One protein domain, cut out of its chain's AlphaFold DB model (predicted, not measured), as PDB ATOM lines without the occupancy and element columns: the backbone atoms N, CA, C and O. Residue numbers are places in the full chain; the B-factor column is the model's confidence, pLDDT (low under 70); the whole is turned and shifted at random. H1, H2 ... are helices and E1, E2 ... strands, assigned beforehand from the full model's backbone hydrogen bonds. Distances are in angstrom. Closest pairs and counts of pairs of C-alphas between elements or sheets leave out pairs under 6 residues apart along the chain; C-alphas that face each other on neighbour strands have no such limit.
ATOM      1  N   ASP A  15      49.768 -32.013 -43.257       94.12
ATOM      2  CA  ASP A  15      50.225 -32.061 -41.863       94.12
ATOM      3  C   ASP A  15      49.068 -31.911 -40.859       94.12
ATOM      4  O   ASP A  15      49.060 -32.577 -39.825       94.12
ATOM      5  N   GLU A  16      48.055 -31.090 -41.166       96.12
ATOM      6  CA  GLU A  16      46.861 -30.940 -40.323       96.12
ATOM      7  C   GLU A  16      45.977 -32.199 -40.373       96.12
ATOM      8  O   GLU A  16      45.427 -32.605 -39.347       96.12
ATOM      9  N   VAL A  17      45.879 -32.862 -41.532       96.62
ATOM     10  CA  VAL A  17      45.167 -34.148 -41.661       96.62
ATOM     11  C   VAL A  17      45.866 -35.228 -40.834       96.62
ATOM     12  O   VAL A  17      45.220 -35.930 -40.058       96.62
ATOM     13  N   LEU A  18      47.191 -35.346 -40.952       96.81
ATOM     14  CA  LEU A  18      47.968 -36.323 -40.187       96.81
ATOM     15  C   LEU A  18      47.877 -36.060 -38.684       96.81
ATOM     16  O   LEU A  18      47.652 -37.000 -37.926       96.81
ATOM     17  N   LEU A  19      47.949 -34.795 -38.265       96.88
ATOM     18  CA  LEU A  19      47.747 -34.413 -36.869       96.88
ATOM     19  C   LEU A  19      46.329 -34.746 -36.386       96.88
ATOM     20  O   LEU A  19      46.153 -35.164 -35.245       96.88
ATOM     21  N   THR A  20      45.313 -34.581 -37.236       96.69
ATOM     22  CA  THR A  20      43.938 -34.991 -36.914       96.69
ATOM     23  C   THR A  20      43.898 -36.489 -36.628       96.69
ATOM     24  O   THR A  20      43.413 -36.889 -35.576       96.69
ATOM     25  N   ILE A  21      44.498 -37.304 -37.502       96.88
ATOM     26  CA  ILE A  21      44.566 -38.764 -37.352       96.88
ATOM     27  C   ILE A  21      45.373 -39.180 -36.117       96.88
ATOM     28  O   ILE A  21      44.974 -40.104 -35.415       96.88
ATOM     29  N   ASP A  22      46.482 -38.503 -35.820       96.31
ATOM     30  CA  ASP A  22      47.311 -38.780 -34.637       96.31
ATOM     31  C   ASP A  22      46.553 -38.583 -33.318       96.31
ATOM     32  O   ASP A  22      46.883 -39.213 -32.314       96.31
ATOM     33  N   ASN A  23      45.530 -37.727 -33.319       95.81
ATOM     34  CA  ASN A  23      44.703 -37.446 -32.149       95.81
ATOM     35  C   ASN A  23      43.473 -38.358 -32.031       95.81
ATOM     36  O   ASN A  23      42.732 -38.253 -31.048       95.81
ATOM     37  N   ILE A  24      43.247 -39.249 -32.999       94.81
ATOM     38  CA  ILE A  24      42.088 -40.139 -32.991       94.81
ATOM     39  C   ILE A  24      42.239 -41.196 -31.910       94.81
ATOM     40  O   ILE A  24      43.249 -41.893 -31.794       94.81
ATOM     41  N   LYS A  25      41.167 -41.356 -31.137       93.06
ATOM     42  CA  LYS A  25      40.994 -42.533 -30.294       93.06
ATOM     43  C   LYS A  25      40.391 -43.626 -31.158       93.06
ATOM     44  O   LYS A  25      39.288 -43.472 -31.670       93.06
ATOM     45  N   TRP A  26      41.117 -44.727 -31.329       91.69
ATOM     46  CA  TRP A  26      40.666 -45.886 -32.104       91.69
ATOM     47  C   TRP A  26      39.603 -46.690 -31.344       91.69
ATOM     48  O   TRP A  26      39.838 -47.822 -30.924       91.69
ATOM     49  N   GLU A  27      38.438 -46.080 -31.165       90.19
ATOM     50  CA  GLU A  27      37.250 -46.639 -30.529       90.19
ATOM     51  C   GLU A  27      36.036 -46.484 -31.452       90.19
ATOM     52  O   GLU A  27      36.021 -45.640 -32.346       90.19
ATOM     53  N   ASN A  28      35.035 -47.342 -31.272       87.06
ATOM     54  CA  ASN A  28      33.844 -47.328 -32.113       87.06
ATOM     55  C   ASN A  28      32.948 -46.127 -31.768       87.06
ATOM     56  O   ASN A  28      32.642 -45.917 -30.595       87.06
ATOM     57  N   GLY A  29      32.500 -45.378 -32.778       85.50
ATOM     58  CA  GLY A  29      31.694 -44.169 -32.599       85.50
ATOM     59  C   GLY A  29      32.511 -42.945 -32.171       85.50
ATOM     60  O   GLY A  29      32.023 -42.128 -31.394       85.50
ATOM     61  N   HIS A  30      33.761 -42.826 -32.627       92.12
ATOM     62  CA  HIS A  30      34.611 -41.679 -32.309       92.12
ATOM     63  C   HIS A  30      34.269 -40.467 -33.187       92.12
ATOM     64  O   HIS A  30      34.467 -40.497 -34.401       92.12
ATOM     65  N   GLU A  31      33.791 -39.390 -32.568       91.81
ATOM     66  CA  GLU A  31      33.512 -38.119 -33.243       91.81
ATOM     67  C   GLU A  31      34.770 -37.251 -33.364       91.81
ATOM     68  O   GLU A  31      35.487 -37.027 -32.384       91.81
ATOM     69  N   PHE A  32      35.009 -36.704 -34.555       93.38
ATOM     70  CA  PHE A  32      36.080 -35.739 -34.802       93.38
ATOM     71  C   PHE A  32      35.711 -34.772 -35.937       93.38
ATOM     72  O   PHE A  32      34.649 -34.869 -36.548       93.38
ATOM     73  N   SER A  33      36.561 -33.779 -36.201       91.19
ATOM     74  CA  SER A  33      36.335 -32.821 -37.288       91.19
ATOM     75  C   SER A  33      37.639 -32.421 -37.961       91.19
ATOM     76  O   SER A  33      38.694 -32.408 -37.327       91.19
ATOM     77  N   TYR A  34      37.553 -32.076 -39.242       91.94
ATOM     78  CA  TYR A  34      38.650 -31.513 -40.018       91.94
ATOM     79  C   TYR A  34      38.098 -30.456 -40.972       91.94
ATOM     80  O   TYR A  34      37.175 -30.721 -41.734       91.94
ATOM     81  N   ASN A  35      38.670 -29.251 -40.920       89.81
ATOM     82  CA  ASN A  35      38.384 -28.159 -41.856       89.81
ATOM     83  C   ASN A  35      36.876 -27.888 -42.085       89.81
ATOM     84  O   ASN A  35      36.426 -27.697 -43.212       89.81
ATOM     85  N   GLY A  36      36.090 -27.897 -41.002       85.50
ATOM     86  CA  GLY A  36      34.642 -27.651 -41.030       85.50
ATOM     87  C   GLY A  36      33.774 -28.876 -41.331       85.50
ATOM     88  O   GLY A  36      32.572 -28.814 -41.093       85.50
ATOM     89  N   SER A  37      34.369 -29.984 -41.774       87.88
ATOM     90  CA  SER A  37      33.701 -31.277 -41.926       87.88
ATOM     91  C   SER A  37      33.689 -32.026 -40.595       87.88
ATOM     92  O   SER A  37      34.713 -32.103 -39.908       87.88
ATOM     93  N   SER A  38      32.538 -32.589 -40.236       89.62
ATOM     94  CA  SER A  38      32.357 -33.434 -39.053       89.62
ATOM     95  C   SER A  38      32.346 -34.904 -39.446       89.62
ATOM     96  O   SER A  38      31.806 -35.256 -40.491       89.62
ATOM     97  N   PHE A  39      32.923 -35.752 -38.599       89.69
ATOM     98  CA  PHE A  39      33.112 -37.170 -38.865       89.69
ATOM     99  C   PHE A  39      32.734 -38.025 -37.661       89.69
ATOM    100  O   PHE A  39      33.026 -37.652 -36.522       89.69
ATOM    101  N   LEU A  40      32.174 -39.200 -37.930       91.06
ATOM    102  CA  LEU A  40      31.931 -40.252 -36.952       91.06
ATOM    103  C   LEU A  40      32.621 -41.541 -37.415       91.06
ATOM    104  O   LEU A  40      32.243 -42.146 -38.414       91.06
ATOM    105  N   LEU A  41      33.671 -41.951 -36.703       91.88
ATOM    106  CA  LEU A  41      34.445 -43.148 -37.023       91.88
ATOM    107  C   LEU A  41      33.857 -44.382 -36.338       91.88
ATOM    108  O   LEU A  41      33.809 -44.468 -35.111       91.88
ATOM    109  N   PHE A  42      33.524 -45.387 -37.137       90.00
ATOM    110  CA  PHE A  42      33.147 -46.720 -36.700       90.00
ATOM    111  C   PHE A  42      34.259 -47.727 -36.994       90.00
ATOM    112  O   PHE A  42      34.811 -47.784 -38.096       90.00
ATOM    113  N   LEU A  43      34.562 -48.560 -35.999       90.19
ATOM    114  CA  LEU A  43      35.463 -49.696 -36.135       90.19
ATOM    115  C   LEU A  43      34.628 -50.969 -36.157       90.19
ATOM    116  O   LEU A  43      34.113 -51.393 -35.127       90.19
ATOM    117  N   LEU A  44      34.483 -51.550 -37.344       88.00
ATOM    118  CA  LEU A  44      33.678 -52.740 -37.574       88.00
ATOM    119  C   LEU A  44      34.490 -54.006 -37.306       88.00
ATOM    120  O   LEU A  44      35.600 -54.180 -37.826       88.00
ATOM    121  N   THR A  45      33.893 -54.936 -36.573       87.44
ATOM    122  CA  THR A  45      34.315 -56.338 -36.571       87.44
ATOM    123  C   THR A  45      34.088 -56.958 -37.957       87.44
ATOM    124  O   THR A  45      33.260 -56.500 -38.749       87.44
ATOM    125  N   LEU A  46      34.780 -58.062 -38.260       80.12
ATOM    126  CA  LEU A  46      34.567 -58.781 -39.526       80.12
ATOM    127  C   LEU A  46      33.114 -59.279 -39.677       80.12
ATOM    128  O   LEU A  46      32.587 -59.320 -40.785       80.12
ATOM    129  N   ALA A  47      32.465 -59.641 -38.568       79.94
ATOM    130  CA  ALA A  47      31.082 -60.112 -38.569       79.94
ATOM    131  C   ALA A  47      30.086 -58.986 -38.889       79.94
ATOM    132  O   ALA A  47      29.169 -59.197 -39.680       79.94
ATOM    133  N   GLU A  48      30.279 -57.792 -38.321       80.94
ATOM    134  CA  GLU A  48      29.465 -56.606 -38.636       80.94
ATOM    135  C   GLU A  48      29.662 -56.170 -40.087       80.94
ATOM    136  O   GLU A  48      28.698 -55.837 -40.775       80.94
ATOM    137  N   HIS A  49      30.897 -56.244 -40.586       74.75
ATOM    138  CA  HIS A  49      31.201 -55.951 -41.979       74.75
ATOM    139  C   HIS A  49      30.445 -56.869 -42.944       74.75
ATOM    140  O   HIS A  49      29.752 -56.375 -43.823       74.75
ATOM    141  N   GLN A  50      30.481 -58.185 -42.728       68.12
ATOM    142  CA  GLN A  50      29.786 -59.163 -43.576       68.12
ATOM    143  C   GLN A  50      28.256 -59.036 -43.526       68.12
ATOM    144  O   GLN A  50      27.567 -59.342 -44.498       68.12
ATOM    145  N   GLN A  51      27.706 -58.594 -42.391       66.62
ATOM    146  CA  GLN A  51      26.274 -58.310 -42.253       66.62
ATOM    147  C   GLN A  51      25.864 -57.021 -42.978       66.62
ATOM    148  O   GLN A  51      24.737 -56.937 -43.467       66.62
ATOM    149  N   ASN A  52      26.774 -56.052 -43.088       60.50
ATOM    150  CA  ASN A  52      26.564 -54.818 -43.843       60.50
ATOM    151  C   ASN A  52      26.825 -55.005 -45.353       60.50
ATOM    152  O   ASN A  52      26.076 -54.465 -46.161       60.50
ATOM    153  N   GLU A  53      27.794 -55.845 -45.738       47.69
ATOM    154  CA  GLU A  53      28.152 -56.207 -47.125       47.69
ATOM    155  C   GLU A  53      27.050 -56.945 -47.896       47.69
ATOM    156  O   GLU A  53      27.080 -56.978 -49.126       47.69
ATOM    157  N   SER A  54      26.031 -57.509 -47.228       46.19
ATOM    158  CA  SER A  54      24.856 -58.045 -47.939       46.19
ATOM    159  C   SER A  54      24.024 -56.948 -48.628       46.19
ATOM    160  O   SER A  54      22.984 -57.238 -49.225       46.19
ATOM    161  N   ARG A  55      24.457 -55.687 -48.525       44.94
ATOM    162  CA  ARG A  55      24.080 -54.547 -49.354       44.94
ATOM    163  C   ARG A  55      25.364 -54.066 -50.046       44.94
ATOM    164  O   ARG A  55      26.134 -53.359 -49.425       44.94
ATOM    165  N   GLU A  56      25.595 -54.563 -51.262       37.59
ATOM    166  CA  GLU A  56      26.588 -54.140 -52.273       37.59
ATOM    167  C   GLU A  56      27.887 -53.449 -51.782       37.59
ATOM    168  O   GLU A  56      27.883 -52.293 -51.392       37.59
ATOM    169  N   GLU A  57      29.015 -54.159 -51.929       37.44
ATOM    170  CA  GLU A  57      30.385 -53.625 -52.083       37.44
ATOM    171  C   GLU A  57      30.931 -52.720 -50.952       37.44
ATOM    172  O   GLU A  57      30.896 -51.495 -50.978       37.44
ATOM    173  N   ALA A  58      31.600 -53.368 -50.001       36.72
ATOM    174  CA  ALA A  58      32.412 -52.825 -48.909       36.72
ATOM    175  C   ALA A  58      33.644 -51.967 -49.284       36.72
ATOM    176  O   ALA A  58      34.618 -51.915 -48.531       36.72
ATOM    177  N   GLU A  59      33.625 -51.267 -50.412       38.06
ATOM    178  CA  GLU A  59      34.605 -50.207 -50.681       38.06
ATOM    179  C   GLU A  59      34.003 -48.803 -50.630       38.06
ATOM    180  O   GLU A  59      34.760 -47.838 -50.673       38.06
ATOM    181  N   TYR A  60      32.683 -48.653 -50.478       42.72
ATOM    182  CA  TYR A  60      32.059 -47.333 -50.432       42.72
ATOM    183  C   TYR A  60      30.619 -47.420 -49.903       42.72
ATOM    184  O   TYR A  60      29.748 -47.971 -50.568       42.72
ATOM    185  N   PHE A  61      30.339 -46.825 -48.741       42.97
ATOM    186  CA  PHE A  61      28.968 -46.469 -48.364       42.97
ATOM    187  C   PHE A  61      28.809 -44.957 -48.514       42.97
ATOM    188  O   PHE A  61      29.480 -44.173 -47.849       42.97
ATOM    189  N   GLU A  62      27.915 -44.547 -49.414       41.66
ATOM    190  CA  GLU A  62      27.476 -43.160 -49.533       41.66
ATOM    191  C   GLU A  62      26.873 -42.716 -48.191       41.66
ATOM    192  O   GLU A  62      25.958 -43.366 -47.682       41.66
ATOM    193  N   SER A  63      27.409 -41.631 -47.612       43.94
ATOM    194  CA  SER A  63      26.889 -41.018 -46.384       43.94
ATOM    195  C   SER A  63      25.367 -40.885 -46.472       43.94
ATOM    196  O   SER A  63      24.830 -40.152 -47.307       43.94
ATOM    197  N   THR A  64      24.656 -41.606 -45.605       43.16
ATOM    198  CA  THR A  64      23.205 -41.465 -45.456       43.16
ATOM    199  C   THR A  64      22.903 -40.349 -44.459       43.16
ATOM    200  O   THR A  64      22.296 -40.570 -43.420       43.16
ATOM    201  N   GLY A  65      23.321 -39.120 -44.764       37.72
ATOM    202  CA  GLY A  65      23.070 -37.979 -43.885       37.72
ATOM    203  C   GLY A  65      23.244 -36.650 -44.600       37.72
ATOM    204  O   GLY A  65      24.351 -36.236 -44.909       37.72
ATOM    205  N   GLY A  66      22.138 -35.960 -44.883       41.88
ATOM    206  CA  GLY A  66      22.198 -34.590 -45.387       41.88
ATOM    207  C   GLY A  66      22.838 -33.645 -44.362       41.88
ATOM    208  O   GLY A  66      22.581 -33.776 -43.178       41.88
ATOM    209  N   LYS A  67      23.626 -32.677 -44.841       45.31
ATOM    210  CA  LYS A  67      24.171 -31.490 -44.140       45.31
ATOM    211  C   LYS A  67      24.959 -31.652 -42.820       45.31
ATOM    212  O   LYS A  67      25.623 -30.681 -42.473       45.31
ATOM    213  N   ASP A  68      24.977 -32.804 -42.151       65.62
ATOM    214  CA  ASP A  68      25.444 -32.911 -40.755       65.62
ATOM    215  C   ASP A  68      26.582 -33.944 -40.524       65.62
ATOM    216  O   ASP A  68      26.640 -34.574 -39.470       65.62
ATOM    217  N   GLY A  69      27.516 -34.104 -41.472       76.19
ATOM    218  CA  GLY A  69      28.765 -34.872 -41.288       76.19
ATOM    219  C   GLY A  69      28.861 -36.207 -42.046       76.19
ATOM    220  O   GLY A  69      27.999 -36.554 -42.853       76.19
ATOM    221  N   TRP A  70      29.956 -36.935 -41.808       85.38
ATOM    222  CA  TRP A  70      30.346 -38.150 -42.530       85.38
ATOM    223  C   TRP A  70      30.602 -39.320 -41.584       85.38
ATOM    224  O   TRP A  70      31.453 -39.237 -40.697       85.38
ATOM    225  N   ASP A  71      29.936 -40.444 -41.823       88.25
ATOM    226  CA  ASP A  71      30.287 -41.700 -41.165       88.25
ATOM    227  C   ASP A  71      31.445 -42.370 -41.911       88.25
ATOM    228  O   ASP A  71      31.378 -42.568 -43.125       88.25
ATOM    229  N   ILE A  72      32.491 -42.764 -41.186       89.19
ATOM    230  CA  ILE A  72      33.632 -43.504 -41.734       89.19
ATOM    231  C   ILE A  72      33.676 -44.880 -41.086       89.19
ATOM    232  O   ILE A  72      33.719 -44.993 -39.865       89.19
ATOM    233  N   TYR A  73      33.737 -45.933 -41.897       88.38
ATOM    234  CA  TYR A  73      33.764 -47.315 -41.425       88.38
ATOM    235  C   TYR A  73      35.106 -47.961 -41.763       88.38
ATOM    236  O   TYR A  73      35.478 -48.067 -42.929       88.38
ATOM    237  N   LEU A  74      35.831 -48.438 -40.750       89.88
ATOM    238  CA  LEU A  74      37.080 -49.180 -40.926       89.88
ATOM    239  C   LEU A  74      37.001 -50.531 -40.225       89.88
ATOM    240  O   LEU A  74      36.428 -50.652 -39.150       89.88
ATOM    241  N   LEU A  75      37.637 -51.549 -40.795       90.06
ATOM    242  CA  LEU A  75      37.765 -52.843 -40.132       90.06
ATOM    243  C   LEU A  75      38.724 -52.751 -38.937       90.06
ATOM    244  O   LEU A  75      39.876 -52.330 -39.080       90.06
ATOM    245  N   GLU A  76      38.291 -53.234 -37.771       88.25
ATOM    246  CA  GLU A  76      39.120 -53.303 -36.558       88.25
ATOM    247  C   GLU A  76      40.363 -54.190 -36.754       88.25
ATOM    248  O   GLU A  76      41.398 -53.992 -36.119       88.25
ATOM    249  N   THR A  77      40.269 -55.161 -37.666       88.69
ATOM    250  CA  THR A  77      41.321 -56.140 -37.965       88.69
ATOM    251  C   THR A  77      42.453 -55.556 -38.809       88.69
ATOM    252  O   THR A  77      43.513 -56.176 -38.932       88.69
ATOM    253  N   LEU A  78      42.272 -54.360 -39.382       88.81
ATOM    254  CA  LEU A  78      43.339 -53.653 -40.083       88.81
ATOM    255  C   LEU A  78      44.445 -53.263 -39.100       88.81
ATOM    256  O   LEU A  78      44.177 -52.852 -37.966       88.81
ATOM    257  N   SER A  79      45.699 -53.330 -39.557       90.94
ATOM    258  CA  SER A  79      46.809 -52.722 -38.822       90.94
ATOM    259  C   SER A  79      46.580 -51.220 -38.681       90.94
ATOM    260  O   SER A  79      45.926 -50.603 -39.525       90.94
ATOM    261  N   GLU A  80      47.144 -50.618 -37.638       89.50
ATOM    262  CA  GLU A  80      47.015 -49.177 -37.409       89.50
ATOM    263  C   GLU A  80      47.501 -48.366 -38.617       89.50
ATOM    264  O   GLU A  80      46.801 -47.470 -39.070       89.50
ATOM    265  N   GLU A  81      48.626 -48.745 -39.228       91.69
ATOM    266  CA  GLU A  81      49.127 -48.121 -40.461       91.69
ATOM    267  C   GLU A  81      48.085 -48.136 -41.593       91.69
ATOM    268  O   GLU A  81      47.858 -47.118 -42.246       91.69
ATOM    269  N   LYS A  82      47.398 -49.269 -41.799       91.25
ATOM    270  CA  LYS A  82      46.340 -49.376 -42.812       91.25
ATOM    271  C   LYS A  82      45.122 -48.534 -42.450       91.25
ATOM    272  O   LYS A  82      44.567 -47.893 -43.335       91.25
ATOM    273  N   ARG A  83      44.721 -48.502 -41.174       92.12
ATOM    274  CA  ARG A  83      43.614 -47.646 -40.721       92.12
ATOM    275  C   ARG A  83      43.940 -46.175 -40.918       92.12
ATOM    276  O   ARG A  83      43.118 -45.464 -41.470       92.12
ATOM    277  N   ARG A  84      45.147 -45.738 -40.551       95.06
ATOM    278  CA  ARG A  84      45.629 -44.366 -40.767       95.06
ATOM    279  C   ARG A  84      45.605 -43.989 -42.242       95.06
ATOM    280  O   ARG A  84      45.108 -42.922 -42.578       95.06
ATOM    281  N   LYS A  85      46.106 -44.868 -43.115       94.31
ATOM    282  CA  LYS A  85      46.098 -44.643 -44.564       94.31
ATOM    283  C   LYS A  85      44.677 -44.494 -45.108       94.31
ATOM    284  O   LYS A  85      44.397 -43.534 -45.814       94.31
ATOM    285  N   ASN A  86      43.788 -45.429 -44.774       92.88
ATOM    286  CA  ASN A  86      42.406 -45.378 -45.240       92.88
ATOM    287  C   ASN A  86      41.700 -44.132 -44.689       92.88
ATOM    288  O   ASN A  86      41.071 -43.403 -45.435       92.88
ATOM    289  N   LEU A  87      41.878 -43.827 -43.405       95.31
ATOM    290  CA  LEU A  87      41.269 -42.660 -42.778       95.31
ATOM    291  C   LEU A  87      41.757 -41.337 -43.378       95.31
ATOM    292  O   LEU A  87      40.967 -40.418 -43.554       95.31
ATOM    293  N   PHE A  88      43.039 -41.251 -43.738       96.75
ATOM    294  CA  PHE A  88      43.593 -40.110 -44.465       96.75
ATOM    295  C   PHE A  88      42.876 -39.874 -45.796       96.75
ATOM    296  O   PHE A  88      42.521 -38.737 -46.102       96.75
ATOM    297  N   HIS A  89      42.639 -40.946 -46.553       95.94
ATOM    298  CA  HIS A  89      41.887 -40.888 -47.802       95.94
ATOM    299  C   HIS A  89      40.469 -40.356 -47.572       95.94
ATOM    300  O   HIS A  89      40.086 -39.353 -48.171       95.94
ATOM    301  N   GLU A  90      39.732 -40.982 -46.650       94.88
ATOM    302  CA  GLU A  90      38.331 -40.647 -46.377       94.88
ATOM    303  C   GLU A  90      38.160 -39.200 -45.902       94.88
ATOM    304  O   GLU A  90      37.275 -38.493 -46.380       94.88
ATOM    305  N   ILE A  91      39.037 -38.717 -45.010       94.81
ATOM    306  CA  ILE A  91      38.983 -37.334 -44.511       94.81
ATOM    307  C   ILE A  91      39.120 -36.334 -45.662       94.81
ATOM    308  O   ILE A  91      38.363 -35.363 -45.723       94.81
ATOM    309  N   ILE A  92      40.078 -36.552 -46.568       95.50
ATOM    310  CA  ILE A  92      40.307 -35.640 -47.694       95.50
ATOM    311  C   ILE A  92      39.147 -35.713 -48.679       95.50
ATOM    312  O   ILE A  92      38.627 -34.670 -49.070       95.50
ATOM    313  N   GLU A  93      38.724 -36.916 -49.069       94.56
ATOM    314  CA  GLU A  93      37.642 -37.089 -50.038       94.56
ATOM    315  C   GLU A  93      36.349 -36.426 -49.544       94.56
ATOM    316  O   GLU A  93      35.757 -35.610 -50.252       94.56
ATOM    317  N   CYS A  94      35.955 -36.692 -48.299       92.50
ATOM    318  CA  CYS A  94      34.765 -36.103 -47.690       92.50
ATOM    319  C   CYS A  94      34.876 -34.578 -47.557       92.50
ATOM    320  O   CYS A  94      33.952 -33.855 -47.931       92.50
ATOM    321  N   ASN A  95      36.024 -34.061 -47.100       91.75
ATOM    322  CA  ASN A  95      36.217 -32.616 -46.968       91.75
ATOM    323  C   ASN A  95      36.174 -31.882 -48.315       91.75
ATOM    324  O   ASN A  95      35.747 -30.730 -48.379       91.75
ATOM    325  N   LEU A  96      36.605 -32.532 -49.397       91.81
ATOM    326  CA  LEU A  96      36.486 -31.998 -50.752       91.81
ATOM    327  C   LEU A  96      35.043 -32.025 -51.252       91.81
ATOM    328  O   LEU A  96      34.597 -31.070 -51.886       91.81
ATOM    329  N   ARG A  97      34.292 -33.079 -50.938       90.31
ATOM    330  CA  ARG A  97      32.865 -33.166 -51.277       90.31
ATOM    331  C   ARG A  97      32.041 -32.092 -50.563       90.31
ATOM    332  O   ARG A  97      31.159 -31.512 -51.191       90.31
ATOM    333  N   ASP A  98      32.386 -31.747 -49.323       88.25
ATOM    334  CA  ASP A  98      31.793 -30.605 -48.602       88.25
ATOM    335  C   ASP A  98      32.138 -29.238 -49.227       88.25
ATOM    336  O   ASP A  98      31.460 -28.246 -48.970       88.25
ATOM    337  N   GLN A  99      33.175 -29.177 -50.069       88.19
ATOM    338  CA  GLN A  99      33.586 -27.995 -50.838       88.19
ATOM    339  C   GLN A  99      33.061 -28.017 -52.286       88.19
ATOM    340  O   GLN A  99      33.628 -27.362 -53.161       88.19
ATOM    341  N   ASP A 100      31.996 -28.781 -52.548       88.00
ATOM    342  CA  ASP A 100      31.329 -28.914 -53.849       88.00
ATOM    343  C   ASP A 100      32.184 -29.556 -54.967       88.00
ATOM    344  O   ASP A 100      31.840 -29.456 -56.152       88.00
ATOM    345  N   TYR A 101      33.278 -30.258 -54.634       86.81
ATOM    346  CA  TYR A 101      33.987 -31.086 -55.617       86.81
ATOM    347  C   TYR A 101      33.143 -32.313 -55.980       86.81
ATOM    348  O   TYR A 101      32.505 -32.933 -55.126       86.81
ATOM    349  N   SER A 102      33.156 -32.705 -57.259       88.62
ATOM    350  CA  SER A 102      32.471 -33.933 -57.669       88.62
ATOM    351  C   SER A 102      33.117 -35.162 -57.026       88.62
ATOM    352  O   SER A 102      34.317 -35.164 -56.755       88.62
ATOM    353  N   ASN A 103      32.344 -36.241 -56.854       84.69
ATOM    354  CA  ASN A 103      32.845 -37.478 -56.246       84.69
ATOM    355  C   ASN A 103      34.138 -37.982 -56.920       84.69
ATOM    356  O   ASN A 103      35.121 -38.297 -56.263       84.69
ATOM    357  N   SER A 104      34.176 -37.969 -58.258       88.62
ATOM    358  CA  SER A 104      35.359 -38.399 -59.010       88.62
ATOM    359  C   SER A 104      36.559 -37.463 -58.829       88.62
ATOM    360  O   SER A 104      37.692 -37.935 -58.764       88.62
ATOM    361  N   GLU A 105      36.350 -36.146 -58.758       89.81
ATOM    362  CA  GLU A 105      37.448 -35.202 -58.517       89.81
ATOM    363  C   GLU A 105      37.998 -35.344 -57.097       89.81
ATOM    364  O   GLU A 105      39.215 -35.436 -56.934       89.81
ATOM    365  N   ALA A 106      37.115 -35.415 -56.098       90.94
ATOM    366  CA  ALA A 106      37.477 -35.588 -54.696       90.94
ATOM    367  C   ALA A 106      38.294 -36.870 -54.484       90.94
ATOM    368  O   ALA A 106      39.399 -36.804 -53.946       90.94
ATOM    369  N   HIS A 107      37.806 -37.997 -55.009       91.44
ATOM    370  CA  HIS A 107      38.482 -39.288 -54.923       91.44
ATOM    371  C   HIS A 107      39.879 -39.263 -55.553       91.44
ATOM    372  O   HIS A 107      40.859 -39.694 -54.950       91.44
ATOM    373  N   ASN A 108      40.004 -38.717 -56.768       92.06
ATOM    374  CA  ASN A 108      41.294 -38.659 -57.459       92.06
ATOM    375  C   ASN A 108      42.304 -37.770 -56.721       92.06
ATOM    376  O   ASN A 108      43.484 -38.107 -56.658       92.06
ATOM    377  N   ILE A 109      41.856 -36.649 -56.149       93.12
ATOM    378  CA  ILE A 109      42.719 -35.774 -55.347       93.12
ATOM    379  C   ILE A 109      43.133 -36.479 -54.047       93.12
ATOM    380  O   ILE A 109      44.318 -36.484 -53.722       93.12
ATOM    381  N   ALA A 110      42.196 -37.111 -53.333       93.75
ATOM    382  CA  ALA A 110      42.486 -37.862 -52.111       93.75
ATOM    383  C   ALA A 110      43.472 -39.010 -52.366       93.75
ATOM    384  O   ALA A 110      44.442 -39.170 -51.626       93.75
ATOM    385  N   LEU A 111      43.279 -39.758 -53.456       93.50
ATOM    386  CA  LEU A 111      44.173 -40.833 -53.873       93.50
ATOM    387  C   LEU A 111      45.574 -40.314 -54.225       93.50
ATOM    388  O   LEU A 111      46.565 -40.922 -53.820       93.50
ATOM    389  N   ASP A 112      45.667 -39.199 -54.957       93.75
ATOM    390  CA  ASP A 112      46.944 -38.555 -55.284       93.75
ATOM    391  C   ASP A 112      47.711 -38.169 -54.005       93.75
ATOM    392  O   ASP A 112      48.913 -38.426 -53.910       93.75
ATOM    393  N   GLU A 113      47.043 -37.566 -53.014       94.44
ATOM    394  CA  GLU A 113      47.675 -37.199 -51.739       94.44
ATOM    395  C   GLU A 113      48.022 -38.431 -50.886       94.44
ATOM    396  O   GLU A 113      49.131 -38.507 -50.354       94.44
ATOM    397  N   GLU A 114      47.140 -39.436 -50.803       94.06
ATOM    398  CA  GLU A 114      47.399 -40.698 -50.090       94.06
ATOM    399  C   GLU A 114      48.679 -41.347 -50.625       94.06
ATOM    400  O   GLU A 114      49.567 -41.724 -49.857       94.06
ATOM    401  N   GLN A 115      48.815 -41.427 -51.950       94.31
ATOM    402  CA  GLN A 115      49.950 -42.087 -52.587       94.31
ATOM    403  C   GLN A 115      51.275 -41.355 -52.386       94.31
ATOM    404  O   GLN A 115      52.324 -42.007 -52.361       94.31
ATOM    405  N   LYS A 116      51.261 -40.028 -52.220       93.88
ATOM    406  CA  LYS A 116      52.475 -39.264 -51.891       93.88
ATOM    407  C   LYS A 116      53.004 -39.597 -50.498       93.88
ATOM    408  O   LYS A 116      54.215 -39.570 -50.303       93.88
ATOM    409  N   ILE A 117      52.114 -39.906 -49.554       93.50
ATOM    410  CA  ILE A 117      52.462 -40.124 -48.145       93.50
ATOM    411  C   ILE A 117      52.690 -41.607 -47.840       93.50
ATOM    412  O   ILE A 117      53.689 -41.965 -47.219       93.50
ATOM    413  N   PHE A 118      51.799 -42.479 -48.309       92.00
ATOM    414  CA  PHE A 118      51.780 -43.905 -47.967       92.00
ATOM    415  C   PHE A 118      52.244 -44.818 -49.113       92.00
ATOM    416  O   PHE A 118      52.351 -46.034 -48.945       92.00
ATOM    417  N   GLY A 119      52.544 -44.250 -50.284       89.19
ATOM    418  CA  GLY A 119      52.886 -45.010 -51.483       89.19
ATOM    419  C   GLY A 119      51.664 -45.612 -52.182       89.19
ATOM    420  O   GLY A 119      50.514 -45.361 -51.833       89.19
TER     421      GLY A 119
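What this domain is: This is residues 15 to 119 of the 122 residues of an uncharacterized protein of Aquipluma nitroreducens (UniProt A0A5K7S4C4). A small, strongly twisted three-stranded sheet has the long helix H3 packed slantwise over one face, and H4 folds back over H3 on the side away from the sheet. H1 sits beside H3 near edge strand E1, while H2 lies far out past the end of E2 and is followed by a long loop, residues 54 to 69, that leads back to E3. The printed part has 105 residues with four named helices and three named strands, in the order H1 E1 E2 H2 E3 H3 H4; the sheet is mixed, in the order E1 E2 E3. The class is mixed, helices and strands; the whole is compact and rounded, with a radius of gyration of the C-alphas of 13.3 A and spans of 33 by 27 by 25 A.

Where its parts are: H1, residues 15 to 22, begins at C-alpha 15, (50.225, -32.061, -41.863). E1 is residues 30 to 34, 13.4 A long, and E2 is residues 37 to 44, 21.9 A. H2 is residues 46 to 53. E3, residues 70 to 75, measures 16.6 A and begins at C-alpha 70, (30.346, -38.150, -42.530). H3, residues 80 to 97, measures 25.5 A. H4, residues 103 to 118, measures 21.6 A and ends at C-alpha 118, (51.780, -43.905, -47.967).

How they stand to each other: E1 and E2 form an antiparallel hairpin at 145 degrees, with N 32 and O 39 within hydrogen-bond range at 2.9 A. E2 and E3 are parallel at 26 degrees, with N 42 and O 72 at 2.8 A. E2, H2 and E3 make a strand-helix-strand unit, two parallel neighbour strands with a helix between them in the chain, and its crossover is right-handed. H1 and H3 are on one face of the sheet, an arrangement in two layers. H3 lies over E2 at a height over the sheet of 7.9 A, slantwise to the strands, at 36 degrees to E2 on the local plane. H1 touches H3, with residues 84 to 92 of H3 alone, at a steep tilt of 51 degrees, opposite ways; the closest C-alphas are those of Ile 21 and Arg 84, 6.6 A. H3 and H4 form a helical hairpin and touch, opposite ways, at a shallow tilt of 34 degrees, only just short of steep; the closest C-alphas are those of Glu 93 and Ala 106, 4.9 A. H4 is not on the sheet. H2 only grazes the sheet with residues 46 to 52, and is apart from H1, H3 and H4. In H1, H2, H3 and H4 every O i to N i+4 pair is within hydrogen-bond range.

The domain as a whole: The two C-alphas farthest apart, those of Asp 15 and Ser 54, are 36.8 A apart. The printed part has no cut. The link from H2 to E3, 16 residues, is long. The mean pLDDT of the printed part is 82.9; residues 50 to 68, of which 50 to 53 belong to H2, are under 70.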